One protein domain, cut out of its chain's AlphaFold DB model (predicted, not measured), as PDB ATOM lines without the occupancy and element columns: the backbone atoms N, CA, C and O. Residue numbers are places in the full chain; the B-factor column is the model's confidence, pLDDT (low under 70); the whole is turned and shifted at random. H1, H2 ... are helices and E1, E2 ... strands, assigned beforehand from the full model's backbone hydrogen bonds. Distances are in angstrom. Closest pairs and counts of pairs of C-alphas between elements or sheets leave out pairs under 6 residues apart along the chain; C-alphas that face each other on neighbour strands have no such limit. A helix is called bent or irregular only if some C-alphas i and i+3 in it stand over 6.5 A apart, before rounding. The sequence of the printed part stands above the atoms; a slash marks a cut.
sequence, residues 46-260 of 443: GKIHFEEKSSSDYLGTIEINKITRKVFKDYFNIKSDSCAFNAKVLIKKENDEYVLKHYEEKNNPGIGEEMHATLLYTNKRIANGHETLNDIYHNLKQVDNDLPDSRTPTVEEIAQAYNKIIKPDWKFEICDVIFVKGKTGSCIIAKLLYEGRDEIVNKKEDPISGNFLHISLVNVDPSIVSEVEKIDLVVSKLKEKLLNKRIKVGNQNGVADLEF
ATOM      1  N   GLY A  46     189.426 246.810 177.371       66.62
ATOM      2  CA  GLY A  46     189.626 246.082 176.117       66.62
ATOM      3  C   GLY A  46     191.079 246.178 175.652       66.62
ATOM      4  O   GLY A  46     191.615 247.289 175.546       66.62
ATOM      5  N   LYS A  47     191.710 245.037 175.361       72.50
ATOM      6  CA  LYS A  47     193.041 244.955 174.738       72.50
ATOM      7  C   LYS A  47     192.903 244.571 173.257       72.50
ATOM      8  O   LYS A  47     192.062 243.759 172.892       72.50
ATOM      9  N   ILE A  48     193.724 245.179 172.402       75.06
ATOM     10  CA  ILE A  48     193.924 244.791 171.002       75.06
ATOM     11  C   ILE A  48     195.271 244.102 170.907       75.06
ATOM     12  O   ILE A  48     196.300 244.686 171.258       75.06
ATOM     13  N   HIS A  49     195.266 242.907 170.348       79.56
ATOM     14  CA  HIS A  49     196.478 242.180 170.024       79.56
ATOM     15  C   HIS A  49     196.778 242.333 168.530       79.56
ATOM     16  O   HIS A  49     195.888 242.218 167.678       79.56
ATOM     17  N   PHE A  50     198.039 242.597 168.205       84.00
ATOM     18  CA  PHE A  50     198.501 242.789 166.830       84.00
ATOM     19  C   PHE A  50     199.094 241.502 166.257       84.00
ATOM     20  O   PHE A  50     199.470 240.595 166.992       84.00
ATOM     21  N   GLU A  51     199.188 241.426 164.931       87.19
ATOM     22  CA  GLU A  51     199.880 240.338 164.242       87.19
ATOM     23  C   GLU A  51     201.332 240.218 164.720       87.19
ATOM     24  O   GLU A  51     202.076 241.200 164.763       87.19
ATOM     25  N   GLU A  52     201.770 238.999 165.024       87.31
ATOM     26  CA  GLU A  52     203.147 238.765 165.463       87.31
ATOM     27  C   GLU A  52     204.155 238.898 164.322       87.31
ATOM     28  O   GLU A  52     205.256 239.431 164.494       87.31
ATOM     29  N   LYS A  53     203.778 238.392 163.144       91.50
ATOM     30  CA  LYS A  53     204.643 238.304 161.968       91.50
ATOM     31  C   LYS A  53     204.394 239.473 161.034       91.50
ATOM     32  O   LYS A  53     203.252 239.786 160.715       91.50
ATOM     33  N   SER A  54     205.476 240.072 160.553       92.75
ATOM     34  CA  SER A  54     205.418 241.117 159.533       92.75
ATOM     35  C   SER A  54     204.915 240.588 158.189       92.75
ATOM     36  O   SER A  54     205.094 239.415 157.854       92.75
ATOM     37  N   SER A  55     204.350 241.500 157.405       95.81
ATOM     38  CA  SER A  55     203.954 241.323 156.006       95.81
ATOM     39  C   SER A  55     204.626 242.410 155.151       95.81
ATOM     40  O   SER A  55     205.413 243.214 155.653       95.81
ATOM     41  N   SER A  56     204.335 242.452 153.852       95.31
ATOM     42  CA  SER A  56     204.782 243.529 152.960       95.31
ATOM     43  C   SER A  56     204.165 244.892 153.300       95.31
ATOM     44  O   SER A  56     204.736 245.926 152.966       95.31
ATOM     45  N   ASP A  57     203.012 244.904 153.967       94.88
ATOM     46  CA  ASP A  57     202.162 246.074 154.186       94.88
ATOM     47  C   ASP A  57     202.008 246.484 155.663       94.88
ATOM     48  O   ASP A  57     201.384 247.511 155.945       94.88
ATOM     49  N   TYR A  58     202.572 245.719 156.603       95.00
ATOM     50  CA  TYR A  58     202.613 246.046 158.034       95.00
ATOM     51  C   TYR A  58     203.782 245.350 158.758       95.00
ATOM     52  O   TYR A  58     204.285 244.312 158.324       95.00
ATOM     53  N   LEU A  59     204.196 245.910 159.897       94.69
ATOM     54  CA  LEU A  59     205.142 245.301 160.828       94.69
ATOM     55  C   LEU A  59     204.405 244.461 161.870       94.69
ATOM     56  O   LEU A  59     203.417 244.910 162.451       94.69
ATOM     57  N   GLY A  60     204.919 243.259 162.120       90.56
ATOM     58  CA  GLY A  60     204.474 242.425 163.227       90.56
ATOM     59  C   GLY A  60     205.170 242.792 164.539       90.56
ATOM     60  O   GLY A  60     206.256 243.385 164.536       90.56
ATOM     61  N   THR A  61     204.567 242.422 165.669       88.44
ATOM     62  CA  THR A  61     205.076 242.762 167.012       88.44
ATOM     63  C   THR A  61     206.488 242.238 167.272       88.44
ATOM     64  O   THR A  61     207.269 242.925 167.927       88.44
ATOM     65  N   ILE A  62     206.872 241.092 166.694       88.31
ATOM     66  CA  ILE A  62     208.230 240.536 166.822       88.31
ATOM     67  C   ILE A  62     209.279 241.488 166.234       88.31
ATOM     68  O   ILE A  62     210.321 241.735 166.845       88.31
ATOM     69  N   GLU A  63     209.018 242.047 165.049       93.06
ATOM     70  CA  GLU A  63     209.969 242.948 164.393       93.06
ATOM     71  C   GLU A  63     210.026 244.302 165.114       93.06
ATOM     72  O   GLU A  63     211.111 244.852 165.304       93.06
ATOM     73  N   ILE A  64     208.887 244.806 165.605       92.44
ATOM     74  CA  ILE A  64     208.837 246.029 166.424       92.44
ATOM     75  C   ILE A  64     209.648 245.853 167.709       92.44
ATOM     76  O   ILE A  64     210.455 246.717 168.061       92.44
ATOM     77  N   ASN A  65     209.476 244.729 168.397       91.06
ATOM     78  CA  ASN A  65     210.201 244.415 169.620       91.06
ATOM     79  C   ASN A  65     211.709 244.295 169.361       91.06
ATOM     80  O   ASN A  65     212.522 244.907 170.053       91.06
ATOM     81  N   LYS A  66     212.096 243.596 168.291       94.25
ATOM     82  CA  LYS A  66     213.491 243.489 167.849       94.25
ATOM     83  C   LYS A  66     214.117 244.855 167.556       94.25
ATOM     84  O   LYS A  66     215.236 245.109 168.003       94.25
ATOM     85  N   ILE A  67     213.411 245.737 166.842       96.50
ATOM     86  CA  ILE A  67     213.841 247.127 166.608       96.50
ATOM     87  C   ILE A  67     214.022 247.846 167.947       96.50
ATOM     88  O   ILE A  67     215.062 248.463 168.176       96.50
ATOM     89  N   THR A  68     213.043 247.715 168.840       95.06
ATOM     90  CA  THR A  68     213.022 248.364 170.152       95.06
ATOM     91  C   THR A  68     214.219 247.956 171.007       95.06
ATOM     92  O   THR A  68     215.012 248.804 171.415       95.06
ATOM     93  N   ARG A  69     214.422 246.650 171.202       95.00
ATOM     94  CA  ARG A  69     215.548 246.091 171.965       95.00
ATOM     95  C   ARG A  69     216.893 246.478 171.371       95.00
ATOM     96  O   ARG A  69     217.818 246.774 172.120       95.00
ATOM     97  N   LYS A  70     217.007 246.490 170.038       96.94
ATOM     98  CA  LYS A  70     218.236 246.920 169.367       96.94
ATOM     99  C   LYS A  70     218.566 248.373 169.703       96.94
ATOM    100  O   LYS A  70     219.673 248.630 170.152       96.94
ATOM    101  N   VAL A  71     217.607 249.292 169.560       97.56
ATOM    102  CA  VAL A  71     217.835 250.709 169.884       97.56
ATOM    103  C   VAL A  71     218.251 250.873 171.346       97.56
ATOM    104  O   VAL A  71     219.210 251.581 171.621       97.56
ATOM    105  N   PHE A  72     217.611 250.180 172.288       96.06
ATOM    106  CA  PHE A  72     218.038 250.244 173.689       96.06
ATOM    107  C   PHE A  72     219.481 249.776 173.899       96.06
ATOM    108  O   PHE A  72     220.222 250.433 174.621       96.06
ATOM    109  N   LYS A  73     219.903 248.691 173.243       97.00
ATOM    110  CA  LYS A  73     221.291 248.200 173.310       97.00
ATOM    111  C   LYS A  73     222.308 249.152 172.677       97.00
ATOM    112  O   LYS A  73     223.470 249.109 173.060       97.00
ATOM    113  N   ASP A  74     221.882 250.003 171.745       97.69
ATOM    114  CA  ASP A  74     222.754 251.005 171.122       97.69
ATOM    115  C   ASP A  74     223.046 252.191 172.074       97.69
ATOM    116  O   ASP A  74     224.097 252.817 171.957       97.69
ATOM    117  N   TYR A  75     222.152 252.497 173.029       97.31
ATOM    118  CA  TYR A  75     222.271 253.662 173.934       97.31
ATOM    119  C   TYR A  75     222.485 253.315 175.413       97.31
ATOM    120  O   TYR A  75     222.948 254.151 176.192       97.31
ATOM    121  N   PHE A  76     222.162 252.090 175.817       96.06
ATOM    122  CA  PHE A  76     222.381 251.581 177.164       96.06
ATOM    123  C   PHE A  76     223.351 250.402 177.115       96.06
ATOM    124  O   PHE A  76     223.240 249.521 176.265       96.06
ATOM    125  N   ASN A  77     224.272 250.342 178.080       96.25
ATOM    126  CA  ASN A  77     225.144 249.183 178.265       96.25
ATOM    127  C   ASN A  77     224.350 248.034 178.911       96.25
ATOM    128  O   ASN A  77     224.459 247.794 180.115       96.25
ATOM    129  N   ILE A  78     223.486 247.396 178.120       97.50
ATOM    130  CA  ILE A  78     222.611 246.311 178.563       97.50
ATOM    131  C   ILE A  78     223.451 245.067 178.862       97.50
ATOM    132  O   ILE A  78     224.040 244.472 177.961       97.50
ATOM    133  N   LYS A  79     223.470 244.646 180.127       97.62
ATOM    134  CA  LYS A  79     224.248 243.494 180.606       97.62
ATOM    135  C   LYS A  79     223.538 242.170 180.407       97.62
ATOM    136  O   LYS A  79     224.175 241.166 180.105       97.62
ATOM    137  N   SER A  80     222.218 242.173 180.544       96.38
ATOM    138  CA  SER A  80     221.386 241.011 180.257       96.38
ATOM    139  C   SER A  80     220.099 241.422 179.559       96.38
ATOM    140  O   SER A  80     219.561 242.508 179.778       96.38
ATOM    141  N   ASP A  81     219.629 240.543 178.684       95.69
ATOM    142  CA  ASP A  81     218.379 240.702 177.961       95.69
ATOM    143  C   ASP A  81     217.655 239.358 177.944       95.69
ATOM    144  O   ASP A  81     217.946 238.495 177.115       95.69
ATOM    145  N   SER A  82     216.749 239.177 178.903       90.69
ATOM    146  CA  SER A  82     215.976 237.945 179.052       90.69
ATOM    147  C   SER A  82     214.637 237.992 178.320       90.69
ATOM    148  O   SER A  82     213.924 236.999 178.337       90.69
ATOM    149  N   CYS A  83     214.283 239.116 177.687       87.00
ATOM    150  CA  CYS A  83     212.948 239.347 177.144       87.00
ATOM    151  C   CYS A  83     212.636 238.435 175.940       87.00
ATOM    152  O   CYS A  83     213.447 238.282 175.016       87.00
ATOM    153  N   ALA A  84     211.424 237.876 175.905       80.38
ATOM    154  CA  ALA A  84     210.911 237.086 174.789       80.38
ATOM    155  C   ALA A  84     210.665 237.974 173.566       80.38
ATOM    156  O   ALA A  84     210.583 239.200 173.657       80.38
ATOM    157  N   PHE A  85     210.580 237.342 172.396       75.06
ATOM    158  CA  PHE A  85     210.546 238.036 171.108       75.06
ATOM    159  C   PHE A  85     209.284 238.875 170.878       75.06
ATOM    160  O   PHE A  85     209.361 239.875 170.174       75.06
ATOM    161  N   ASN A  86     208.148 238.490 171.456       70.69
ATOM    162  CA  ASN A  86     206.861 239.182 171.340       70.69
ATOM    163  C   ASN A  86     206.434 239.883 172.650       70.69
ATOM    164  O   ASN A  86     205.402 240.553 172.670       70.69
ATOM    165  N   ALA A  87     207.231 239.774 173.719       76.19
ATOM    166  CA  ALA A  87     206.860 240.258 175.044       76.19
ATOM    167  C   ALA A  87     207.153 241.748 175.257       76.19
ATOM    168  O   ALA A  87     208.173 242.267 174.804       76.19
ATOM    169  N   LYS A  88     206.303 242.443 176.013       81.38
ATOM    170  CA  LYS A  88     206.559 243.817 176.447       81.38
ATOM    171  C   LYS A  88     207.884 243.896 177.200       81.38
ATOM    172  O   LYS A  88     208.137 243.133 178.131       81.38
ATOM    173  N   VAL A  89     208.711 244.860 176.812       89.19
ATOM    174  CA  VAL A  89     210.041 245.047 177.391       89.19
ATOM    175  C   VAL A  89     209.936 245.896 178.659       89.19
ATOM    176  O   VAL A  89     209.281 246.938 178.664       89.19
ATOM    177  N   LEU A  90     210.626 245.488 179.720       93.12
ATOM    178  CA  LEU A  90     210.927 246.299 180.897       93.12
ATOM    179  C   LEU A  90     212.425 246.611 180.912       93.12
ATOM    180  O   LEU A  90     213.240 245.689 180.944       93.12
ATOM    181  N   ILE A  91     212.790 247.894 180.943       96.00
ATOM    182  CA  ILE A  91     214.159 248.317 181.258       96.00
ATOM    183  C   ILE A  91     214.259 248.729 182.725       96.00
ATOM    184  O   ILE A  91     213.434 249.503 183.218       96.00
ATOM    185  N   LYS A  92     215.282 248.225 183.418       95.44
ATOM    186  CA  LYS A  92     215.590 248.606 184.801       95.44
ATOM    187  C   LYS A  92     217.079 248.542 185.109       95.44
ATOM    188  O   LYS A  92     217.851 247.983 184.330       95.44
ATOM    189  N   LYS A  93     217.462 249.116 186.250       95.94
ATOM    190  CA  LYS A  93     218.822 249.065 186.787       95.94
ATOM    191  C   LYS A  93     218.876 248.067 187.946       95.94
ATOM    192  O   LYS A  93     218.139 248.213 188.916       95.94
ATOM    193  N   GLU A  94     219.728 247.052 187.846       95.00
ATOM    194  CA  GLU A  94     219.983 246.057 188.895       95.00
ATOM    195  C   GLU A  94     221.479 246.052 189.210       95.00
ATOM    196  O   GLU A  94     222.278 245.843 188.307       95.00
ATOM    197  N   ASN A  95     221.870 246.287 190.467       94.69
ATOM    198  CA  ASN A  95     223.286 246.340 190.881       94.69
ATOM    199  C   ASN A  95     224.140 247.278 190.005       94.69
ATOM    200  O   ASN A  95     225.218 246.917 189.550       94.69
ATOM    201  N   ASP A  96     223.611 248.467 189.728       93.44
ATOM    202  CA  ASP A  96     224.186 249.459 188.814       93.44
ATOM    203  C   ASP A  96     224.298 249.074 187.332       93.44
ATOM    204  O   ASP A  96     224.775 249.863 186.513       93.44
ATOM    205  N   GLU A  97     223.752 247.925 186.950       96.25
ATOM    206  CA  GLU A  97     223.746 247.425 185.585       96.25
ATOM    207  C   GLU A  97     222.373 247.567 184.925       96.25
ATOM    208  O   GLU A  97     221.332 247.338 185.540       96.25
ATOM    209  N   TYR A  98     222.353 247.927 183.640       97.25
ATOM    210  CA  TYR A  98     221.115 247.996 182.869       97.25
ATOM    211  C   TYR A  98     220.725 246.609 182.371       97.25
ATOM    212  O   TYR A  98     221.534 245.907 181.762       97.25
ATOM    213  N   VAL A  99     219.467 246.231 182.577       96.88
ATOM    214  CA  VAL A  99     218.931 244.945 182.127       96.88
ATOM    215  C   VAL A  99     217.605 245.139 181.400       96.88
ATOM    216  O   VAL A  99     216.807 246.008 181.761       96.88
ATOM    217  N   LEU A 100     217.373 244.315 180.379       95.94
ATOM    218  CA  LEU A 100     216.078 244.179 179.718       95.94
ATOM    219  C   LEU A 100     215.422 242.881 180.189       95.94
ATOM    220  O   LEU A 100     216.009 241.804 180.078       95.94
ATOM    221  N   LYS A 101     214.200 242.979 180.707       92.69
ATOM    222  CA  LYS A 101     213.399 241.831 181.147       92.69
ATOM    223  C   LYS A 101     212.035 241.842 180.481       92.69
ATOM    224  O   LYS A 101     211.614 242.857 179.925       92.69
ATOM    225  N   HIS A 102     211.342 240.715 180.571       84.44
ATOM    226  CA  HIS A 102     209.905 240.680 180.356       84.44
ATOM    227  C   HIS A 102     209.221 241.590 181.367       84.44
ATOM    228  O   HIS A 102     209.573 241.612 182.550       84.44
ATOM    229  N   TYR A 103     208.267 242.377 180.896       80.62
ATOM    230  CA  TYR A 103     207.381 243.089 181.790       80.62
ATOM    231  C   TYR A 103     206.338 242.122 182.351       80.62
ATOM    232  O   TYR A 103     205.464 241.659 181.624       80.62
ATOM    233  N   GLU A 104     206.414 241.875 183.654       74.56
ATOM    234  CA  GLU A 104     205.416 241.114 184.399       74.56
ATOM    235  C   GLU A 104     204.482 242.080 185.141       74.56
ATOM    236  O   GLU A 104     204.923 242.935 185.923       74.56
ATOM    237  N   GLU A 105     203.174 241.956 184.918       64.69
ATOM    238  CA  GLU A 105     202.193 242.686 185.716       64.69
ATOM    239  C   GLU A 105     202.182 242.120 187.144       64.69
ATOM    240  O   GLU A 105     201.772 240.986 187.376       64.69
ATOM    241  N   LYS A 106     202.613 242.936 188.123       57.00
ATOM    242  CA  LYS A 106     202.839 242.538 189.532       57.00
ATOM    243  C   LYS A 106     201.696 241.763 190.199       57.00
ATOM    244  O   LYS A 106     201.949 241.059 191.169       57.00
ATOM    245  N   ASN A 107     200.463 241.928 189.724       51.06
ATOM    246  CA  ASN A 107     199.276 241.334 190.336       51.06
ATOM    247  C   ASN A 107     198.696 240.151 189.544       51.06
ATOM    248  O   ASN A 107     197.820 239.488 190.081       51.06
ATOM    249  N   ASN A 108     199.167 239.885 188.318       50.94
ATOM    250  CA  ASN A 108     198.665 238.822 187.439       50.94
ATOM    251  C   ASN A 108     199.817 238.195 186.623       50.94
ATOM    252  O   ASN A 108     199.905 238.406 185.410       50.94
ATOM    253  N   PRO A 109     200.730 237.441 187.260       43.06
ATOM    254  CA  PRO A 109     201.771 236.721 186.533       43.06
ATOM    255  C   PRO A 109     201.132 235.649 185.630       43.06
ATOM    256  O   PRO A 109     200.412 234.778 186.114       43.06
ATOM    257  N   GLY A 110     201.390 235.717 184.320       39.03
ATOM    258  CA  GLY A 110     201.001 234.680 183.353       39.03
ATOM    259  C   GLY A 110     199.853 235.009 182.388       39.03
ATOM    260  O   GLY A 110     199.528 234.160 181.562       39.03
ATOM    261  N   ILE A 111     199.259 236.208 182.435       41.03
ATOM    262  CA  ILE A 111     198.260 236.643 181.442       41.03
ATOM    263  C   ILE A 111     198.897 237.676 180.502       41.03
ATOM    264  O   ILE A 111     199.192 238.799 180.901       41.03
ATOM    265  N   GLY A 112     199.126 237.263 179.251       45.97
ATOM    266  CA  GLY A 112     199.316 238.144 178.093       45.97
ATOM    267  C   GLY A 112     200.488 239.126 178.161       45.97
ATOM    268  O   GLY A 112     200.288 240.337 178.071       45.97
ATOM    269  N   GLU A 113     201.718 238.612 178.225       55.53
ATOM    270  CA  GLU A 113     202.970 239.390 178.141       55.53
ATOM    271  C   GLU A 113     203.175 240.098 176.786       55.53
ATOM    272  O   GLU A 113     204.154 240.816 176.601       55.53
ATOM    273  N   GLU A 114     202.275 239.913 175.821       57.66
ATOM    274  CA  GLU A 114     202.395 240.389 174.444       57.66
ATOM    275  C   GLU A 114     202.237 241.912 174.299       57.66
ATOM    276  O   GLU A 114     201.523 242.589 175.053       57.66
ATOM    277  N   MET A 115     202.882 242.473 173.270       53.50
ATOM    278  CA  MET A 115     202.643 243.853 172.841       53.50
ATOM    279  C   MET A 115     201.189 244.040 172.383       53.50
ATOM    280  O   MET A 115     200.819 243.677 171.268       53.50
ATOM    281  N   HIS A 116     200.387 244.674 173.232       57.22
ATOM    282  CA  HIS A 116     199.001 245.039 172.953       57.22
ATOM    283  C   HIS A 116     198.792 246.557 173.003       57.22
ATOM    284  O   HIS A 116     199.524 247.284 173.686       57.22
ATOM    285  N   ALA A 117     197.760 247.027 172.307       52.41
ATOM    286  CA  ALA A 117     197.185 248.357 172.495       52.41
ATOM    287  C   ALA A 117     195.983 248.234 173.426       52.41
ATOM    288  O   ALA A 117     195.250 247.251 173.378       52.41
ATOM    289  N   THR A 118     195.747 249.225 174.274       57.66
ATOM    290  CA  THR A 118     194.500 249.289 175.044       57.66
ATOM    291  C   THR A 118     193.504 250.135 174.254       57.66
ATOM    292  O   THR A 118     193.765 251.309 174.006       57.66
ATOM    293  N   LEU A 119     192.401 249.524 173.802       54.69
ATOM    294  CA  LEU A 119     191.479 250.118 172.821       54.69
ATOM    295  C   LEU A 119     190.626 251.234 173.434       54.69
ATOM    296  O   LEU A 119     190.489 252.302 172.845       54.69
ATOM    297  N   LEU A 120     190.034 250.989 174.605       53.25
ATOM    298  CA  LEU A 120     189.047 251.898 175.184       53.25
ATOM    299  C   LEU A 120     189.556 252.413 176.524       53.25
ATOM    300  O   LEU A 120     189.605 251.701 177.527       53.25
ATOM    301  N   TYR A 121     189.993 253.661 176.468       57.25
ATOM    302  CA  TYR A 121     190.215 254.531 177.600       57.25
ATOM    303  C   TYR A 121     189.336 255.751 177.355       57.25
ATOM    304  O   TYR A 121     189.826 256.674 176.744       57.25
ATOM    305  N   THR A 122     188.088 255.864 177.788       58.59
ATOM    306  CA  THR A 122     187.454 257.199 177.762       58.59
ATOM    307  C   THR A 122     188.326 258.189 178.544       58.59
ATOM    308  O   THR A 122     189.182 257.819 179.365       58.59
ATOM    309  N   ASN A 123     188.076 259.483 178.362       58.47
ATOM    310  CA  ASN A 123     188.733 260.526 179.151       58.47
ATOM    311  C   ASN A 123     188.631 260.291 180.668       58.47
ATOM    312  O   ASN A 123     189.482 260.770 181.426       58.47
ATOM    313  N   LYS A 124     187.658 259.485 181.117       64.88
ATOM    314  CA  LYS A 124     187.544 259.045 182.506       64.88
ATOM    315  C   LYS A 124     188.645 258.076 182.945       64.88
ATOM    316  O   LYS A 124     189.069 258.190 184.090       64.88
ATOM    317  N   ARG A 125     189.199 257.195 182.100       61.47
ATOM    318  CA  ARG A 125     190.336 256.351 182.527       61.47
ATOM    319  C   ARG A 125     191.609 257.148 182.709       61.47
ATOM    320  O   ARG A 125     192.312 256.965 183.699       61.47
ATOM    321  N   ILE A 126     191.878 258.060 181.777       57.06
ATOM    322  CA  ILE A 126     192.989 259.014 181.883       57.06
ATOM    323  C   ILE A 126     192.812 259.836 183.164       57.06
ATOM    324  O   ILE A 126     193.770 260.125 183.882       57.06
ATOM    325  N   ALA A 127     191.562 260.166 183.496       60.34
ATOM    326  CA  ALA A 127     191.233 260.865 184.715       60.34
ATOM    327  C   ALA A 127     191.469 260.065 185.994       60.34
ATOM    328  O   ALA A 127     192.147 260.560 186.900       60.34
ATOM    329  N   ASN A 128     190.916 258.862 186.058       60.75
ATOM    330  CA  ASN A 128     190.690 258.125 187.295       60.75
ATOM    331  C   ASN A 128     191.639 256.922 187.445       60.75
ATOM    332  O   ASN A 128     191.587 256.202 188.440       60.75
ATOM    333  N   GLY A 129     192.496 256.661 186.454       62.59
ATOM    334  CA  GLY A 129     193.359 255.475 186.371       62.59
ATOM    335  C   GLY A 129     192.611 254.171 186.062       62.59
ATOM    336  O   GLY A 129     193.242 253.135 185.876       62.59
ATOM    337  N   HIS A 130     191.280 254.206 186.007       65.06
ATOM    338  CA  HIS A 130     190.400 253.088 185.676       65.06
ATOM    339  C   HIS A 130     189.084 253.606 185.088       65.06
ATOM    340  O   HIS A 130     188.782 254.794 185.197       65.06
ATOM    341  N   GLU A 131     188.313 252.705 184.494       68.31
ATOM    342  CA  GLU A 131     186.946 252.944 184.036       68.31
ATOM    343  C   GLU A 131     186.035 251.906 184.627       68.31
ATOM    344  O   GLU A 131     186.463 250.772 184.840       68.31
ATOM    345  N   THR A 132     184.797 252.304 184.867       72.12
ATOM    346  CA  THR A 132     183.727 251.382 185.203       72.12
ATOM    347  C   THR A 132     182.938 250.993 183.957       72.12
ATOM    348  O   THR A 132     182.931 251.719 182.965       72.12
ATOM    349  N   LEU A 133     182.220 249.874 184.015       72.69
ATOM    350  CA  LEU A 133     181.235 249.509 182.997       72.69
ATOM    351  C   LEU A 133     180.261 250.660 182.713       72.69
ATOM    352  O   LEU A 133     180.063 251.017 181.557       72.69
ATOM    353  N   ASN A 134     179.751 251.316 183.757       75.69
ATOM    354  CA  ASN A 134     178.866 252.474 183.622       75.69
ATOM    355  C   ASN A 134     179.483 253.631 182.835       75.69
ATOM    356  O   ASN A 134     178.765 254.367 182.160       75.69
ATOM    357  N   ASP A 135     180.801 253.811 182.918       73.75
ATOM    358  CA  ASP A 135     181.484 254.881 182.198       73.75
ATOM    359  C   ASP A 135     181.481 254.662 180.685       73.75
ATOM    360  O   ASP A 135     181.466 255.643 179.943       73.75
ATOM    361  N   ILE A 136     181.478 253.403 180.241       74.62
ATOM    362  CA  ILE A 136     181.618 253.028 178.829       74.62
ATOM    363  C   ILE A 136     180.342 252.430 178.225       74.62
ATOM    364  O   ILE A 136     180.258 252.295 177.005       74.62
ATOM    365  N   TYR A 137     179.351 252.073 179.047       80.25
ATOM    366  CA  TYR A 137     178.195 251.288 178.615       80.25
ATOM    367  C   TYR A 137     177.404 251.962 177.498       80.25
ATOM    368  O   TYR A 137     177.087 251.333 176.492       80.25
ATOM    369  N   HIS A 138     177.164 253.267 177.628       81.19
ATOM    370  CA  HIS A 138     176.488 254.050 176.597       81.19
ATOM    371  C   HIS A 138     177.218 253.984 175.245       81.19
ATOM    372  O   HIS A 138     176.581 253.809 174.209       81.19
ATOM    373  N   ASN A 139     178.552 254.056 175.247       76.19
ATOM    374  CA  ASN A 139     179.350 253.980 174.023       76.19
ATOM    375  C   ASN A 139     179.299 252.574 173.413       76.19
ATOM    376  O   ASN A 139     179.154 252.436 172.202       76.19
ATOM    377  N   LEU A 140     179.369 251.528 174.246       79.12
ATOM    378  CA  LEU A 140     179.236 250.145 173.784       79.12
ATOM    379  C   LEU A 140     177.853 249.887 173.178       79.12
ATOM    380  O   LEU A 140     177.766 249.309 172.101       79.12
ATOM    381  N   LYS A 141     176.785 250.386 173.808       84.75
ATOM    382  CA  LYS A 141     175.397 250.249 173.342       84.75
ATOM    383  C   LYS A 141     175.147 250.929 171.993       84.75
ATOM    384  O   LYS A 141     174.335 250.459 171.208       84.75
ATOM    385  N   GLN A 142     175.869 252.007 171.683       80.56
ATOM    386  CA  GLN A 142     175.812 252.644 170.361       80.56
ATOM    387  C   GLN A 142     176.459 251.804 169.254       80.56
ATOM    388  O   GLN A 142     176.145 252.000 168.075       80.56
ATOM    389  N   VAL A 143     177.377 250.903 169.611       76.69
ATOM    390  CA  VAL A 143     177.982 249.962 168.663       76.69
ATOM    391  C   VAL A 143     177.199 248.651 168.610       76.69
ATOM    392  O   VAL A 143     177.030 248.083 167.530       76.69
ATOM    393  N   ASP A 144     176.684 248.204 169.753       85.62
ATOM    394  CA  ASP A 144     175.901 246.989 169.896       85.62
ATOM    395  C   ASP A 144     174.554 247.255 170.582       85.62
ATOM    396  O   ASP A 144     174.444 247.276 171.810       85.62
ATOM    397  N   ASN A 145     173.510 247.419 169.766       88.31
ATOM    398  CA  ASN A 145     172.150 247.654 170.250       88.31
ATOM    399  C   ASN A 145     171.577 246.460 171.040       88.31
ATOM    400  O   ASN A 145     170.591 246.652 171.756       88.31
ATOM    401  N   ASP A 146     172.181 245.268 170.938       90.62
ATOM    402  CA  ASP A 146     171.707 244.042 171.593       90.62
ATOM    403  C   ASP A 146     172.036 244.001 173.098       90.62
ATOM    404  O   ASP A 146     171.482 243.178 173.826       90.62
ATOM    405  N   LEU A 147     172.914 244.886 173.592       87.25
ATOM    406  CA  LEU A 147     173.253 244.963 175.018       87.25
ATOM    407  C   LEU A 147     172.007 245.298 175.876       87.25
ATOM    408  O   LEU A 147     171.201 246.118 175.464       87.25
ATOM    409  N   PRO A 148     171.785 244.717 177.062       88.12
ATOM    410  CA  PRO A 148     170.528 244.876 177.816       88.12
ATOM    411  C   PRO A 148     170.287 246.280 178.413       88.12
ATOM    412  O   PRO A 148     171.097 246.789 179.176       88.12
ATOM    413  N   ASP A 149     169.128 246.901 178.184       83.94
ATOM    414  CA  ASP A 149     168.812 248.209 178.806       83.94
ATOM    415  C   ASP A 149     168.351 248.100 180.271       83.94
ATOM    416  O   ASP A 149     168.459 249.055 181.036       83.94
ATOM    417  N   SER A 150     167.821 246.938 180.664       84.12
ATOM    418  CA  SER A 150     167.156 246.727 181.956       84.12
ATOM    419  C   SER A 150     168.006 246.018 183.010       84.12
ATOM    420  O   SER A 150     167.547 245.866 184.140       84.12
ATOM    421  N   ARG A 151     169.214 245.557 182.664       84.81
ATOM    422  CA  ARG A 151     170.118 244.860 183.590       84.81
ATOM    423  C   ARG A 151     171.579 245.106 183.250       84.81
ATOM    424  O   ARG A 151     171.907 245.462 182.120       84.81
ATOM    425  N   THR A 152     172.453 244.816 184.206       76.50
ATOM    426  CA  THR A 152     173.897 244.773 183.979       76.50
ATOM    427  C   THR A 152     174.220 243.730 182.884       76.50
ATOM    428  O   THR A 152     173.744 242.588 182.965       76.50
ATOM    429  N   PRO A 153     174.973 244.091 181.826       77.94
ATOM    430  CA  PRO A 153     175.411 243.152 180.792       77.94
ATOM    431  C   PRO A 153     176.394 242.118 181.359       77.94
ATOM    432  O   PRO A 153     177.185 242.427 182.253       77.94
ATOM    433  N   THR A 154     176.382 240.899 180.823       80.00
ATOM    434  CA  THR A 154     177.359 239.868 181.197       80.00
ATOM    435  C   THR A 154     178.724 240.135 180.558       80.00
ATOM    436  O   THR A 154     178.859 240.898 179.599       80.00
ATOM    437  N   VAL A 155     179.756 239.464 181.075       70.56
ATOM    438  CA  VAL A 155     181.111 239.441 180.499       70.56
ATOM    439  C   VAL A 155     181.071 239.086 179.008       70.56
ATOM    440  O   VAL A 155     181.703 239.750 178.189       70.56
ATOM    441  N   GLU A 156     180.301 238.063 178.647       78.12
ATOM    442  CA  GLU A 156     180.178 237.559 177.282       78.12
ATOM    443  C   GLU A 156     179.481 238.563 176.363       78.12
ATOM    444  O   GLU A 156     179.909 238.741 175.226       78.12
ATOM    445  N   GLU A 157     178.444 239.247 176.851       83.50
ATOM    446  CA  GLU A 157     177.737 240.292 176.099       83.50
ATOM    447  C   GLU A 157     178.665 241.474 175.807       83.50
ATOM    448  O   GLU A 157     178.760 241.938 174.671       83.50
ATOM    449  N   ILE A 158     179.435 241.903 176.811       79.94
ATOM    450  CA  ILE A 158     180.473 242.916 176.627       79.94
ATOM    451  C   ILE A 158     181.518 242.430 175.615       79.94
ATOM    452  O   ILE A 158     181.845 243.161 174.682       79.94
ATOM    453  N   ALA A 159     181.993 241.188 175.723       76.19
ATOM    454  CA  ALA A 159     182.940 240.607 174.772       76.19
ATOM    455  C   ALA A 159     182.444 240.584 173.335       76.19
ATOM    456  O   ALA A 159     183.182 240.944 172.414       76.19
ATOM    457  N   GLN A 160     181.185 240.226 173.134       79.12
ATOM    458  CA  GLN A 160     180.561 240.252 171.820       79.12
ATOM    459  C   GLN A 160     180.468 241.677 171.268       79.12
ATOM    460  O   GLN A 160     180.806 241.884 170.101       79.12
ATOM    461  N   ALA A 161     180.115 242.663 172.099       81.81
ATOM    462  CA  ALA A 161     180.108 244.065 171.693       81.81
ATOM    463  C   ALA A 161     181.508 244.540 171.253       81.81
ATOM    464  O   ALA A 161     181.651 245.166 170.201       81.81
ATOM    465  N   TYR A 162     182.565 244.166 171.981       76.94
ATOM    466  CA  TYR A 162     183.948 244.463 171.584       76.94
ATOM    467  C   TYR A 162     184.354 243.785 170.268       76.94
ATOM    468  O   TYR A 162     184.963 244.430 169.414       76.94
ATOM    469  N   ASN A 163     183.969 242.526 170.052       76.00
ATOM    470  CA  ASN A 163     184.232 241.807 168.797       76.00
ATOM    471  C   ASN A 163     183.475 242.406 167.602       76.00
ATOM    472  O   ASN A 163     183.907 242.308 166.451       76.00
ATOM    473  N   LYS A 164     182.337 243.065 167.852       79.38
ATOM    474  CA  LYS A 164     181.621 243.833 166.827       79.38
ATOM    475  C   LYS A 164     182.374 245.117 166.451       79.38
ATOM    476  O   LYS A 164     182.282 245.510 165.286       79.38
ATOM    477  N   ILE A 165     183.142 245.710 167.372       77.12
ATOM    478  CA  ILE A 165     183.985 246.896 167.137       77.12
ATOM    479  C   ILE A 165     185.276 246.508 166.411       77.12
ATOM    480  O   ILE A 165     185.506 246.964 165.296       77.12
ATOM    481  N   ILE A 166     186.108 245.667 167.030       76.94
ATOM    482  CA  ILE A 166     187.471 245.381 166.568       76.94
ATOM    483  C   ILE A 166     187.421 244.479 165.336       76.94
ATOM    484  O   ILE A 166     186.919 243.355 165.406       76.94
ATOM    485  N   LYS A 167     187.974 244.936 164.208       81.69
ATOM    486  CA  LYS A 167     188.099 244.104 163.005       81.69
ATOM    487  C   LYS A 167     189.541 243.633 162.804       81.69
ATOM    488  O   LYS A 167     190.459 244.449 162.891       81.69
ATOM    489  N   PRO A 168     189.772 242.337 162.516       79.06
ATOM    490  CA  PRO A 168     191.124 241.814 162.323       79.06
ATOM    491  C   PRO A 168     191.900 242.436 161.158       79.06
ATOM    492  O   PRO A 168     193.118 242.349 161.108       79.06
ATOM    493  N   ASP A 169     191.231 243.046 160.188       85.00
ATOM    494  CA  ASP A 169     191.858 243.711 159.048       85.00
ATOM    495  C   ASP A 169     192.272 245.162 159.330       85.00
ATOM    496  O   ASP A 169     192.965 245.766 158.504       85.00
ATOM    497  N   TRP A 170     191.920 245.705 160.501       88.81
ATOM    498  CA  TRP A 170     192.314 247.049 160.906       88.81
ATOM    499  C   TRP A 170     193.829 247.214 160.934       88.81
ATOM    500  O   TRP A 170     194.580 246.375 161.444       88.81
ATOM    501  N   LYS A 171     194.265 248.357 160.401       92.00
ATOM    502  CA  LYS A 171     195.661 248.774 160.353       92.00
ATOM    503  C   LYS A 171     195.802 250.150 160.965       92.00
ATOM    504  O   LYS A 171     195.052 251.063 160.629       92.00
ATOM    505  N   PHE A 172     196.826 250.296 161.784       91.31
ATOM    506  CA  PHE A 172     197.159 251.535 162.460       91.31
ATOM    507  C   PHE A 172     198.514 252.022 161.973       91.31
ATOM    508  O   PHE A 172     199.436 251.223 161.834       91.31
ATOM    509  N   GLU A 173     198.643 253.311 161.705       94.75
ATOM    510  CA  GLU A 173     199.906 253.944 161.339       94.75
ATOM    511  C   GLU A 173     200.584 254.529 162.576       94.75
ATOM    512  O   GLU A 173     199.954 255.240 163.351       94.75
ATOM    513  N   ILE A 174     201.870 254.251 162.773       93.69
ATOM    514  CA  ILE A 174     202.649 254.864 163.848       93.69
ATOM    515  C   ILE A 174     202.992 256.302 163.448       93.69
ATOM    516  O   ILE A 174     203.823 256.517 162.566       93.69
ATOM    517  N   CYS A 175     202.384 257.282 164.114       93.44
ATOM    518  CA  CYS A 175     202.578 258.707 163.819       93.44
ATOM    519  C   CYS A 175     203.571 259.403 164.756       93.44
ATOM    520  O   CYS A 175     204.067 260.486 164.448       93.44
ATOM    521  N   ASP A 176     203.873 258.797 165.903       93.56
ATOM    522  CA  ASP A 176     204.826 259.347 166.859       93.56
ATOM    523  C   ASP A 176     205.371 258.266 167.794       93.56
ATOM    524  O   ASP A 176     204.747 257.222 167.993       93.56
ATOM    525  N   VAL A 177     206.512 258.542 168.420       92.94
ATOM    526  CA  VAL A 177     207.028 257.769 169.555       92.94
ATOM    527  C   VAL A 177     207.403 258.761 170.640       92.94
ATOM    528  O   VAL A 177     208.144 259.705 170.375       92.94
ATOM    529  N   ILE A 178     206.885 258.559 171.851       91.38
ATOM    530  CA  ILE A 178     207.083 259.481 172.972       91.38
ATOM    531  C   ILE A 178     207.362 258.740 174.277       91.38
ATOM    532  O   ILE A 178     206.943 257.595 174.465       91.38
ATOM    533  N   PHE A 179     208.033 259.426 175.199       91.44
ATOM    534  CA  PHE A 179     208.136 259.011 176.592       91.44
ATOM    535  C   PHE A 179     207.002 259.634 177.409       91.44
ATOM    536  O   PHE A 179     206.772 260.843 177.360       91.44
ATOM    537  N   VAL A 180     206.282 258.808 178.162       85.69
ATOM    538  CA  VAL A 180     205.165 259.222 179.010       85.69
ATOM    539  C   VAL A 180     205.470 258.853 180.451       85.69
ATOM    540  O   VAL A 180     205.802 257.710 180.763       85.69
ATOM    541  N   LYS A 181     205.299 259.825 181.350       83.69
ATOM    542  CA  LYS A 181     205.371 259.631 182.798       83.69
ATOM    543  C   LYS A 181     203.974 259.773 183.390       83.69
ATOM    544  O   LYS A 181     203.416 260.866 183.433       83.69
ATOM    545  N   GLY A 182     203.400 258.655 183.819       74.50
ATOM    546  CA  GLY A 182     202.064 258.580 184.399       74.50
ATOM    547  C   GLY A 182     202.074 258.162 185.867       74.50
ATOM    548  O   GLY A 182     203.094 257.772 186.433       74.50
ATOM    549  N   LYS A 183     200.892 258.193 186.493       65.19
ATOM    550  CA  LYS A 183     200.695 257.698 187.869       65.19
ATOM    551  C   LYS A 183     200.961 256.195 188.007       65.19
ATOM    552  O   LYS A 183     201.278 255.729 189.094       65.19
ATOM    553  N   THR A 184     200.786 255.447 186.921       65.00
ATOM    554  CA  THR A 184     200.937 253.988 186.864       65.00
ATOM    555  C   THR A 184     202.350 253.542 186.484       65.00
ATOM    556  O   THR A 184     202.630 252.349 186.526       65.00
ATOM    557  N   GLY A 185     203.244 254.473 186.141       82.88
ATOM    558  CA  GLY A 185     204.612 254.174 185.727       82.88
ATOM    559  C   GLY A 185     205.102 255.104 184.624       82.88
ATOM    560  O   GLY A 185     204.401 256.026 184.205       82.88
ATOM    561  N   SER A 186     206.323 254.851 184.161       86.75
ATOM    562  CA  SER A 186     206.901 255.534 183.004       86.75
ATOM    563  C   SER A 186     207.032 254.546 181.852       86.75
ATOM    564  O   SER A 186     207.401 253.393 182.072       86.75
ATOM    565  N   CYS A 187     206.724 254.968 180.631       92.12
ATOM    566  CA  CYS A 187     206.780 254.101 179.459       92.12
ATOM    567  C   CYS A 187     207.149 254.874 178.191       92.12
ATOM    568  O   CYS A 187     206.871 256.063 178.063       92.12
ATOM    569  N   ILE A 188     207.773 254.181 177.243       91.12
ATOM    570  CA  ILE A 188     207.898 254.629 175.858       91.12
ATOM    571  C   ILE A 188     206.760 253.990 175.073       91.12
ATOM    572  O   ILE A 188     206.589 252.766 175.094       91.12
ATOM    573  N   ILE A 189     205.992 254.818 174.376       91.25
ATOM    574  CA  ILE A 189     204.835 254.387 173.596       91.25
ATOM    575  C   ILE A 189     204.957 254.854 172.148       91.25
ATOM    576  O   ILE A 189     205.542 255.904 171.884       91.25
ATOM    577  N   ALA A 190     204.367 254.098 171.226       90.62
ATOM    578  CA  ALA A 190     204.117 254.567 169.868       90.62
ATOM    579  C   ALA A 190     202.659 255.021 169.759       90.62
ATOM    580  O   ALA A 190     201.757 254.248 170.094       90.62
ATOM    581  N   LYS A 191     202.436 256.258 169.309       87.81
ATOM    582  CA  LYS A 191     201.100 256.767 168.991       87.81
ATOM    583  C   LYS A 191     200.648 256.228 167.648       87.81
ATOM    584  O   LYS A 191     201.458 256.075 166.733       87.81
ATOM    585  N   LEU A 192     199.358 255.964 167.551       88.06
ATOM    586  CA  LEU A 192     198.749 255.307 166.414       88.06
ATOM    587  C   LEU A 192     197.687 256.195 165.774       88.06
ATOM    588  O   LEU A 192     196.949 256.878 166.478       88.06
ATOM    589  N   LEU A 193     197.575 256.106 164.451       86.50
ATOM    590  CA  LEU A 193     196.450 256.618 163.685       86.50
ATOM    591  C   LEU A 193     195.661 255.458 163.084       86.50
ATOM    592  O   LEU A 193     196.224 254.633 162.363       86.50
ATOM    593  N   TYR A 194     194.360 255.417 163.335       88.94
ATOM    594  CA  TYR A 194     193.417 254.585 162.602       88.94
ATOM    595  C   TYR A 194     192.764 255.437 161.513       88.94
ATOM    596  O   TYR A 194     192.149 256.455 161.810       88.94
ATOM    597  N   GLU A 195     192.960 255.070 160.243       91.00
ATOM    598  CA  GLU A 195     192.427 255.830 159.095       91.00
ATOM    599  C   GLU A 195     192.773 257.339 159.134       91.00
ATOM    600  O   GLU A 195     191.984 258.192 158.736       91.00
ATOM    601  N   GLY A 196     193.972 257.679 159.624       91.62
ATOM    602  CA  GLY A 196     194.441 259.066 159.739       91.62
ATOM    603  C   GLY A 196     193.973 259.812 160.994       91.62
ATOM    604  O   GLY A 196     194.327 260.976 161.159       91.62
ATOM    605  N   ARG A 197     193.222 259.160 161.888       86.12
ATOM    606  CA  ARG A 197     192.717 259.729 163.146       86.12
ATOM    607  C   ARG A 197     193.406 259.101 164.349       86.12
ATOM    608  O   ARG A 197     193.675 257.906 164.346       86.12
ATOM    609  N   ASP A 198     193.673 259.880 165.388       82.00
ATOM    610  CA  ASP A 198     194.262 259.401 166.646       82.00
ATOM    611  C   ASP A 198     193.243 258.746 167.589       82.00
ATOM    612  O   ASP A 198     193.624 258.216 168.633       82.00
ATOM    613  N   GLU A 199     191.975 258.698 167.182       82.94
ATOM    614  CA  GLU A 199     190.866 258.071 167.888       82.94
ATOM    615  C   GLU A 199     190.012 257.185 166.968       82.94
ATOM    616  O   GLU A 199     189.974 257.349 165.747       82.94
ATOM    617  N   ILE A 200     189.302 256.235 167.575       80.19
ATOM    618  CA  ILE A 200     188.256 255.442 166.929       80.19
ATOM    619  C   ILE A 200     186.926 256.074 167.306       80.19
ATOM    620  O   ILE A 200     186.644 256.253 168.494       80.19
ATOM    621  N   VAL A 201     186.101 256.361 166.304       81.94
ATOM    622  CA  VAL A 201     184.773 256.949 166.484       81.94
ATOM    623  C   VAL A 201     183.666 255.952 166.146       81.94
ATOM    624  O   VAL A 201     183.859 255.012 165.372       81.94
ATOM    625  N   ASN A 202     182.495 256.138 166.748       78.50
ATOM    626  CA  ASN A 202     181.284 255.405 166.388       78.50
ATOM    627  C   ASN A 202     180.658 255.969 165.085       78.50
ATOM    628  O   ASN A 202     181.154 256.913 164.476       78.50
ATOM    629  N   LYS A 203     179.489 255.443 164.690       79.00
ATOM    630  CA  LYS A 203     178.720 255.930 163.520       79.00
ATOM    631  C   LYS A 203     178.226 257.384 163.624       79.00
ATOM    632  O   LYS A 203     177.759 257.926 162.629       79.00
ATOM    633  N   LYS A 204     178.237 257.970 164.821       80.94
ATOM    634  CA  LYS A 204     177.837 259.354 165.111       80.94
ATOM    635  C   LYS A 204     179.040 260.298 165.223       80.94
ATOM    636  O   LYS A 204     178.839 261.451 165.581       80.94
ATOM    637  N   GLU A 205     180.248 259.824 164.909       83.31
ATOM    638  CA  GLU A 205     181.512 260.548 165.092       83.31
ATOM    639  C   GLU A 205     181.862 260.844 166.565       83.31
ATOM    640  O   GLU A 205     182.737 261.663 166.835       83.31
ATOM    641  N   ASP A 206     181.236 260.158 167.531       77.00
ATOM    642  CA  ASP A 206     181.649 260.247 168.934       77.00
ATOM    643  C   ASP A 206     182.847 259.315 169.185       77.00
ATOM    644  O   ASP A 206     182.801 258.141 168.784       77.00
ATOM    645  N   PRO A 207     183.894 259.770 169.892       70.38
ATOM    646  CA  PRO A 207     185.046 258.940 170.199       70.38
ATOM    647  C   PRO A 207     184.686 257.826 171.179       70.38
ATOM    648  O   PRO A 207     184.147 258.055 172.266       70.38
ATOM    649  N   ILE A 208     185.027 256.597 170.797       72.56
ATOM    650  CA  ILE A 208     184.912 255.419 171.658       72.56
ATOM    651  C   ILE A 208     186.257 255.048 172.291       72.56
ATOM    652  O   ILE A 208     186.274 254.438 173.359       72.56
ATOM    653  N   SER A 209     187.381 255.455 171.692       70.44
ATOM    654  CA  SER A 209     188.716 255.333 172.291       70.44
ATOM    655  C   SER A 209     189.083 256.541 173.164       70.44
ATOM    656  O   SER A 209     188.317 257.492 173.305       70.44
ATOM    657  N   GLY A 210     190.274 256.508 173.763       66.00
ATOM    658  CA  GLY A 210     190.813 257.660 174.491       66.00
ATOM    659  C   GLY A 210     191.441 258.727 173.642       66.00
ATOM    660  O   GLY A 210     191.538 258.565 172.433       66.00
ATOM    661  N   ASN A 211     191.934 259.769 174.325       64.94
ATOM    662  CA  ASN A 211     192.593 260.940 173.737       64.94
ATOM    663  C   ASN A 211     193.650 260.621 172.668       64.94
ATOM    664  O   ASN A 211     193.980 261.507 171.895       64.94
ATOM    665  N   PHE A 212     194.251 259.429 172.687       72.56
ATOM    666  CA  PHE A 212     194.996 258.906 171.547       72.56
ATOM    667  C   PHE A 212     195.185 257.386 171.657       72.56
ATOM    668  O   PHE A 212     195.390 256.824 172.743       72.56
ATOM    669  N   LEU A 213     195.197 256.722 170.507       81.81
ATOM    670  CA  LEU A 213     195.571 255.321 170.361       81.81
ATOM    671  C   LEU A 213     197.085 255.144 170.538       81.81
ATOM    672  O   LEU A 213     197.887 255.935 170.032       81.81
ATOM    673  N   HIS A 214     197.501 254.092 171.244       85.44
ATOM    674  CA  HIS A 214     198.922 253.798 171.425       85.44
ATOM    675  C   HIS A 214     199.217 252.315 171.668       85.44
ATOM    676  O   HIS A 214     198.372 251.570 172.165       85.44
ATOM    677  N   ILE A 215     200.461 251.922 171.392       86.06
ATOM    678  CA  ILE A 215     201.078 250.693 171.912       86.06
ATOM    679  C   ILE A 215     202.200 251.028 172.884       86.06
ATOM    680  O   ILE A 215     203.004 251.929 172.639       86.06
ATOM    681  N   SER A 216     202.290 250.270 173.975       87.44
ATOM    682  CA  SER A 216     203.460 250.314 174.852       87.44
ATOM    683  C   SER A 216     204.620 249.573 174.194       87.44
ATOM    684  O   SER A 216     204.511 248.376 173.932       87.44
ATOM    685  N   LEU A 217     205.725 250.277 173.944       88.50
ATOM    686  CA  LEU A 217     206.954 249.667 173.434       88.50
ATOM    687  C   LEU A 217     207.804 249.143 174.594       88.50
ATOM    688  O   LEU A 217     208.207 247.982 174.589       88.50
ATOM    689  N   VAL A 218     208.051 249.999 175.594       91.38
ATOM    690  CA  VAL A 218     208.905 249.690 176.751       91.38
ATOM    691  C   VAL A 218     208.354 250.319 178.020       91.38
ATOM    692  O   VAL A 218     208.043 251.509 178.040       91.38
ATOM    693  N   ASN A 219     208.307 249.549 179.101       92.44
ATOM    694  CA  ASN A 219     208.117 250.067 180.448       92.44
ATOM    695  C   ASN A 219     209.473 250.422 181.064       92.44
ATOM    696  O   ASN A 219     210.440 249.671 180.953       92.44
ATOM    697  N   VAL A 220     209.537 251.587 181.702       92.38
ATOM    698  CA  VAL A 220     210.758 252.164 182.266       92.38
ATOM    699  C   VAL A 220     210.632 252.168 183.784       92.38
ATOM    700  O   VAL A 220     209.766 252.840 184.351       92.38
ATOM    701  N   ASP A 221     211.493 251.398 184.442       93.44
ATOM    702  CA  ASP A 221     211.550 251.339 185.900       93.44
ATOM    703  C   ASP A 221     211.970 252.695 186.500       93.44
ATOM    704  O   ASP A 221     212.783 253.403 185.895       93.44
ATOM    705  N   PRO A 222     211.464 253.075 187.693       91.38
ATOM    706  CA  PRO A 222     211.830 254.330 188.348       91.38
ATOM    707  C   PRO A 222     213.339 254.579 188.468       91.38
ATOM    708  O   PRO A 222     213.755 255.733 188.399       91.38
ATOM    709  N   SER A 223     214.153 253.522 188.587       91.25
ATOM    710  CA  SER A 223     215.622 253.609 188.639       91.25
ATOM    711  C   SER A 223     216.276 254.163 187.367       91.25
ATOM    712  O   SER A 223     217.422 254.601 187.413       91.25
ATOM    713  N   ILE A 224     215.564 254.148 186.238       92.81
ATOM    714  CA  ILE A 224     216.050 254.606 184.930       92.81
ATOM    715  C   ILE A 224     215.534 256.006 184.596       92.81
ATOM    716  O   ILE A 224     216.098 256.684 183.745       92.81
ATOM    717  N   VAL A 225     214.484 256.479 185.274       86.69
ATOM    718  CA  VAL A 225     213.809 257.749 184.948       86.69
ATOM    719  C   VAL A 225     214.735 258.965 185.091       86.69
ATOM    720  O   VAL A 225     214.466 259.996 184.485       86.69
ATOM    721  N   SER A 226     215.827 258.862 185.853       88.44
ATOM    722  CA  SER A 226     216.853 259.909 185.943       88.44
ATOM    723  C   SER A 226     217.747 260.019 184.700       88.44
ATOM    724  O   SER A 226     218.375 261.053 184.508       88.44
ATOM    725  N   GLU A 227     217.797 259.003 183.835       91.56
ATOM    726  CA  GLU A 227     218.618 258.964 182.611       91.56
ATOM    727  C   GLU A 227     217.889 259.615 181.415       91.56
ATOM    728  O   GLU A 227     217.849 259.060 180.314       91.56
ATOM    729  N   VAL A 228     217.271 260.782 181.636       90.19
ATOM    730  CA  VAL A 228     216.342 261.430 180.686       90.19
ATOM    731  C   VAL A 228     216.969 261.633 179.306       90.19
ATOM    732  O   VAL A 228     216.361 261.272 178.306       90.19
ATOM    733  N   GLU A 229     218.217 262.100 179.240       93.06
ATOM    734  CA  GLU A 229     218.911 262.343 177.966       93.06
ATOM    735  C   GLU A 229     219.048 261.070 177.115       93.06
ATOM    736  O   GLU A 229     218.842 261.092 175.903       93.06
ATOM    737  N   LYS A 230     219.345 259.923 177.743       94.94
ATOM    738  CA  LYS A 230     219.433 258.636 177.031       94.94
ATOM    739  C   LYS A 230     218.061 258.139 176.601       94.94
ATOM    740  O   LYS A 230     217.936 257.567 175.520       94.94
ATOM    741  N   ILE A 231     217.040 258.350 177.435       94.75
ATOM    742  CA  ILE A 231     215.653 258.033 177.083       94.75
ATOM    743  C   ILE A 231     215.236 258.848 175.854       94.75
ATOM    744  O   ILE A 231     214.714 258.265 174.908       94.75
ATOM    745  N   ASP A 232     215.529 260.146 175.815       92.88
ATOM    746  CA  ASP A 232     215.187 261.020 174.689       92.88
ATOM    747  C   ASP A 232     215.895 260.598 173.391       92.88
ATOM    748  O   ASP A 232     215.276 260.563 172.323       92.88
ATOM    749  N   LEU A 233     217.166 260.184 173.473       96.62
ATOM    750  CA  LEU A 233     217.895 259.614 172.334       96.62
ATOM    751  C   LEU A 233     217.254 258.314 171.827       96.62
ATOM    752  O   LEU A 233     217.079 258.137 170.616       96.62
ATOM    753  N   VAL A 234     216.856 257.421 172.738       97.12
ATOM    754  CA  VAL A 234     216.135 256.189 172.391       97.12
ATOM    755  C   VAL A 234     214.792 256.505 171.734       97.12
ATOM    756  O   VAL A 234     214.491 255.940 170.684       97.12
ATOM    757  N   VAL A 235     214.003 257.421 172.301       95.38
ATOM    758  CA  VAL A 235     212.710 257.857 171.748       95.38
ATOM    759  C   VAL A 235     212.890 258.405 170.336       95.38
ATOM    760  O   VAL A 235     212.202 257.960 169.417       95.38
ATOM    761  N   SER A 236     213.856 259.304 170.136       96.06
ATOM    762  CA  SER A 236     214.168 259.888 168.829       96.06
ATOM    763  C   SER A 236     214.538 258.815 167.800       96.06
ATOM    764  O   SER A 236     214.003 258.786 166.688       96.06
ATOM    765  N   LYS A 237     215.386 257.851 168.183       98.19
ATOM    766  CA  LYS A 237     215.813 256.784 167.271       98.19
ATOM    767  C   LYS A 237     214.714 255.760 166.986       98.19
ATOM    768  O   LYS A 237     214.655 255.224 165.878       98.19
ATOM    769  N   LEU A 238     213.837 255.486 167.951       96.56
ATOM    770  CA  LEU A 238     212.649 254.663 167.727       96.56
ATOM    771  C   LEU A 238     211.668 255.358 166.794       96.56
ATOM    772  O   LEU A 238     211.179 254.716 165.867       96.56
ATOM    773  N   LYS A 239     211.443 256.663 166.982       97.00
ATOM    774  CA  LYS A 239     210.625 257.476 166.083       97.00
ATOM    775  C   LYS A 239     211.142 257.384 164.651       97.00
ATOM    776  O   LYS A 239     210.388 256.988 163.776       97.00
ATOM    777  N   GLU A 240     212.434 257.617 164.417       97.56
ATOM    778  CA  GLU A 240     213.051 257.489 163.085       97.56
ATOM    779  C   GLU A 240     212.776 256.124 162.422       97.56
ATOM    780  O   GLU A 240     212.527 256.047 161.221       97.56
ATOM    781  N   LYS A 241     212.815 255.032 163.197       97.62
ATOM    782  CA  LYS A 241     212.658 253.667 162.668       97.62
ATOM    783  C   LYS A 241     211.206 253.231 162.473       97.62
ATOM    784  O   LYS A 241     210.948 252.394 161.604       97.62
ATOM    785  N   LEU A 242     210.293 253.732 163.301       96.31
ATOM    786  CA  LEU A 242     208.907 253.262 163.370       96.31
ATOM    787  C   LEU A 242     207.905 254.223 162.725       96.31
ATOM    788  O   LEU A 242     206.799 253.790 162.413       96.31
ATOM    789  N   LEU A 243     208.267 255.486 162.490       97.00
ATOM    790  CA  LEU A 243     207.369 256.479 161.901       97.00
ATOM    791  C   LEU A 243     206.824 256.018 160.538       97.00
ATOM    792  O   LEU A 243     207.558 255.478 159.704       97.00
ATOM    793  N   ASN A 244     205.524 256.228 160.330       96.62
ATOM    794  CA  ASN A 244     204.738 255.849 159.150       96.62
ATOM    795  C   ASN A 244     204.685 254.333 158.877       96.62
ATOM    796  O   ASN A 244     204.213 253.890 157.826       96.62
ATOM    797  N   LYS A 245     205.181 253.496 159.798       96.94
ATOM    798  CA  LYS A 245     204.999 252.044 159.711       96.94
ATOM    799  C   LYS A 245     203.589 251.693 160.150       96.94
ATOM    800  O   LYS A 245     203.048 252.289 161.078       96.94
ATOM    801  N   ARG A 246     203.003 250.698 159.488       95.69
ATOM    802  CA  ARG A 246     201.672 250.197 159.830       95.69
ATOM    803  C   ARG A 246     201.779 248.957 160.703       95.69
ATOM    804  O   ARG A 246     202.690 248.158 160.509       95.69
ATOM    805  N   ILE A 247     200.835 248.782 161.614       91.50
ATOM    806  CA  ILE A 247     200.636 247.574 162.421       91.50
ATOM    807  C   ILE A 247     199.208 247.081 162.209       91.50
ATOM    808  O   ILE A 247     198.306 247.896 162.024       91.50
ATOM    809  N   LYS A 248     198.994 245.766 162.192       90.81
ATOM    810  CA  LYS A 248     197.693 245.155 161.881       90.81
ATOM    811  C   LYS A 248     197.172 244.365 163.078       90.81
ATOM    812  O   LYS A 248     197.962 243.704 163.749       90.81
ATOM    813  N   VAL A 249     195.868 244.421 163.337       85.38
ATOM    814  CA  VAL A 249     195.207 243.552 164.327       85.38
ATOM    815  C   VAL A 249     195.396 242.079 163.947       85.38
ATOM    816  O   VAL A 249     195.367 241.722 162.772       85.38
ATOM    817  N   GLY A 250     195.642 241.215 164.933       80.56
ATOM    818  CA  GLY A 250     195.869 239.788 164.692       80.56
ATOM    819  C   GLY A 250     194.605 239.043 164.253       80.56
ATOM    820  O   GLY A 250     193.550 239.207 164.860       80.56
ATOM    821  N   ASN A 251     194.702 238.155 163.253       73.62
ATOM    822  CA  ASN A 251     193.554 237.344 162.801       73.62
ATOM    823  C   ASN A 251     193.022 236.391 163.882       73.62
ATOM    824  O   ASN A 251     191.828 236.103 163.912       73.62
ATOM    825  N   GLN A 252     193.897 235.906 164.768       59.59
ATOM    826  CA  GLN A 252     193.504 235.061 165.904       59.59
ATOM    827  C   GLN A 252     192.795 235.858 167.015       59.59
ATOM    828  O   GLN A 252     192.165 235.257 167.876       59.59
ATOM    829  N   ASN A 253     192.808 237.193 166.923       52.94
ATOM    830  CA  ASN A 253     192.262 238.126 167.910       52.94
ATOM    831  C   ASN A 253     190.941 238.766 167.463       52.94
ATOM    832  O   ASN A 253     190.509 239.764 168.030       52.94
ATOM    833  N   GLY A 254     190.251 238.167 166.483       41.84
ATOM    834  CA  GLY A 254     188.813 238.409 166.279       41.84
ATOM    835  C   GLY A 254     187.948 237.987 167.482       41.84
ATOM    836  O   GLY A 254     186.730 238.149 167.452       41.84
ATOM    837  N   VAL A 255     188.581 237.436 168.522       43.88
ATOM    838  CA  VAL A 255     188.058 237.256 169.870       43.88
ATOM    839  C   VAL A 255     188.885 238.178 170.770       43.88
ATOM    840  O   VAL A 255     190.069 237.940 170.978       43.88
ATOM    841  N   ALA A 256     188.301 239.278 171.232       43.00
ATOM    842  CA  ALA A 256     188.906 240.184 172.187       43.00
ATOM    843  C   ALA A 256     189.222 239.415 173.475       43.00
ATOM    844  O   ALA A 256     188.306 238.929 174.141       43.00
ATOM    845  N   ASP A 257     190.502 239.347 173.844       45.16
ATOM    846  CA  ASP A 257     190.899 239.009 175.208       45.16
ATOM    847  C   ASP A 257     190.499 240.189 176.097       45.16
ATOM    848  O   ASP A 257     191.178 241.215 176.213       45.16
ATOM    849  N   LEU A 258     189.303 240.081 176.667       40.47
ATOM    850  CA  LEU A 258     188.854 240.997 177.696       40.47
ATOM    851  C   LEU A 258     189.412 240.551 179.029       40.47
ATOM    852  O   LEU A 258     188.977 239.566 179.624       40.47
ATOM    853  N   GLU A 259     190.335 241.351 179.536       39.69
ATOM    854  CA  GLU A 259     190.691 241.277 180.938       39.69
ATOM    855  C   GLU A 259     189.599 241.953 181.766       39.69
ATOM    856  O   GLU A 259     189.568 243.174 181.949       39.69
ATOM    857  N   PHE A 260     188.692 241.136 182.300       32.03
ATOM    858  CA  PHE A 260     187.803 241.552 183.375       32.03
ATOM    859  C   PHE A 260     188.577 241.534 184.684       32.03
ATOM    860  O   PHE A 260     188.598 240.556 185.427       32.03
TER     861      PHE A 260
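This is residues 46 to 260 of the 443 residues of the protein "Peptidase_C39_2 domain-containing protein" of Candidatus Anoxychlamydiales bacterium (UniProt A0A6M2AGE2). A strongly curled sheet, like part of a barrel, wraps round H1 and H5, which lie in its hollow, while at the other end of the long axis a looser head is built on H3 and H4. Between the two lies the small pair E1 and E5, with E5 beside E8. The 215 printed residues hold, along the chain, E1 H1 E2 E3 E4 E5 H2 H3 H4 E6 E7 E8 H5 E9 E10, five helices and ten strands, of mixed class. The large sheet is mixed, in the order E2 E4 E3 E8 E7 E6 E9. The whole is compact, with a radius of gyration of the C-alphas of 17.8 A, and only just elongated, spanning 57 by 38 by 27 A.

Find C-alpha 46 at (189.626, 246.082, 176.117), where E1, residues 46 to 49, begins. H1, 61 to 75, runs 21.5 A; then come E2, 78 to 81, E3, 89 to 94, E4, 97 to 102, and E5, 116 to 118. Next are H2, 123 to 128, H3, 133 to 143, and H4, 155 to 165; H3 is irregular, with C-alphas 135 and 138 7.6 A apart. E6, 171 to 182, starts at C-alpha (195.661, 248.774, 160.353) and runs 26.7 A; E7, 185 to 194, runs 25.7 A and E8, 213 to 220, 19.6 A. H5, 228 to 242, runs 20.5 A before E9, 246 to 248, and E10, 258 to 260, which ends at C-alpha (187.803, 241.552, 183.375).

Look first at the meander E6 E7 E8, each strand the antiparallel neighbour of the one before: N 180 and O 187 are 2.8 A apart, N 190 and O 215 2.9 A. E6 bends by 76 degrees at residue 179. E8 is parallel to E3 (N 219 to O 89, 2.8 A), E3 and E4 form a hairpin (N 90 to O 101, 2.8 A), E4 is parallel to edge strand E2 (N 79 to O 98, 2.8 A), and E6 is antiparallel to edge strand E9 (N 172 to O 247, 2.8 A). H1 and H5 are on the same face; H1 and the sheet make two layers, a helix on one face, at a height of 5.3 A, and H5 is over E6 at 8.1 A. H1 touches H5, C-alphas of Val 71 and Val 234 closest at 6.3 A, at a steep tilt of 39 degrees, opposite ways. E1 and E5 are antiparallel, N 48 to O 117 at 2.8 A; the closest C-alphas of E5 and E8, Ala 117 and Ile 215, are 4.6 A apart. H3 touches H4, C-alphas of Leu 140 and Ala 161 closest at 6.5 A, at a steep tilt of 45 degrees, the same way. H2 is close to H3 but not clearly touching, C-alphas of Lys 124 and Asp 135 7.4 A apart. E10 pairs with no named strand; its Leu 258 has its C-alpha 5.4 A from that of Gly 46. Every O i to N i+4 pair is within hydrogen-bond range in H1, H2, H4 and H5, and 5 of 7 in H3.

The C-alphas of Asn 77 and Ser 150 are the two farthest apart, 58.2 A. The printed part has no cut. The links E1 to H1, E4 to E5, H3 to H4 and E7 to E8 are long. The mean pLDDT of the printed part is 81.2, with residues 46, 105 to 131, 183 to 184, 210 to 211 and 252 to 260 under 70.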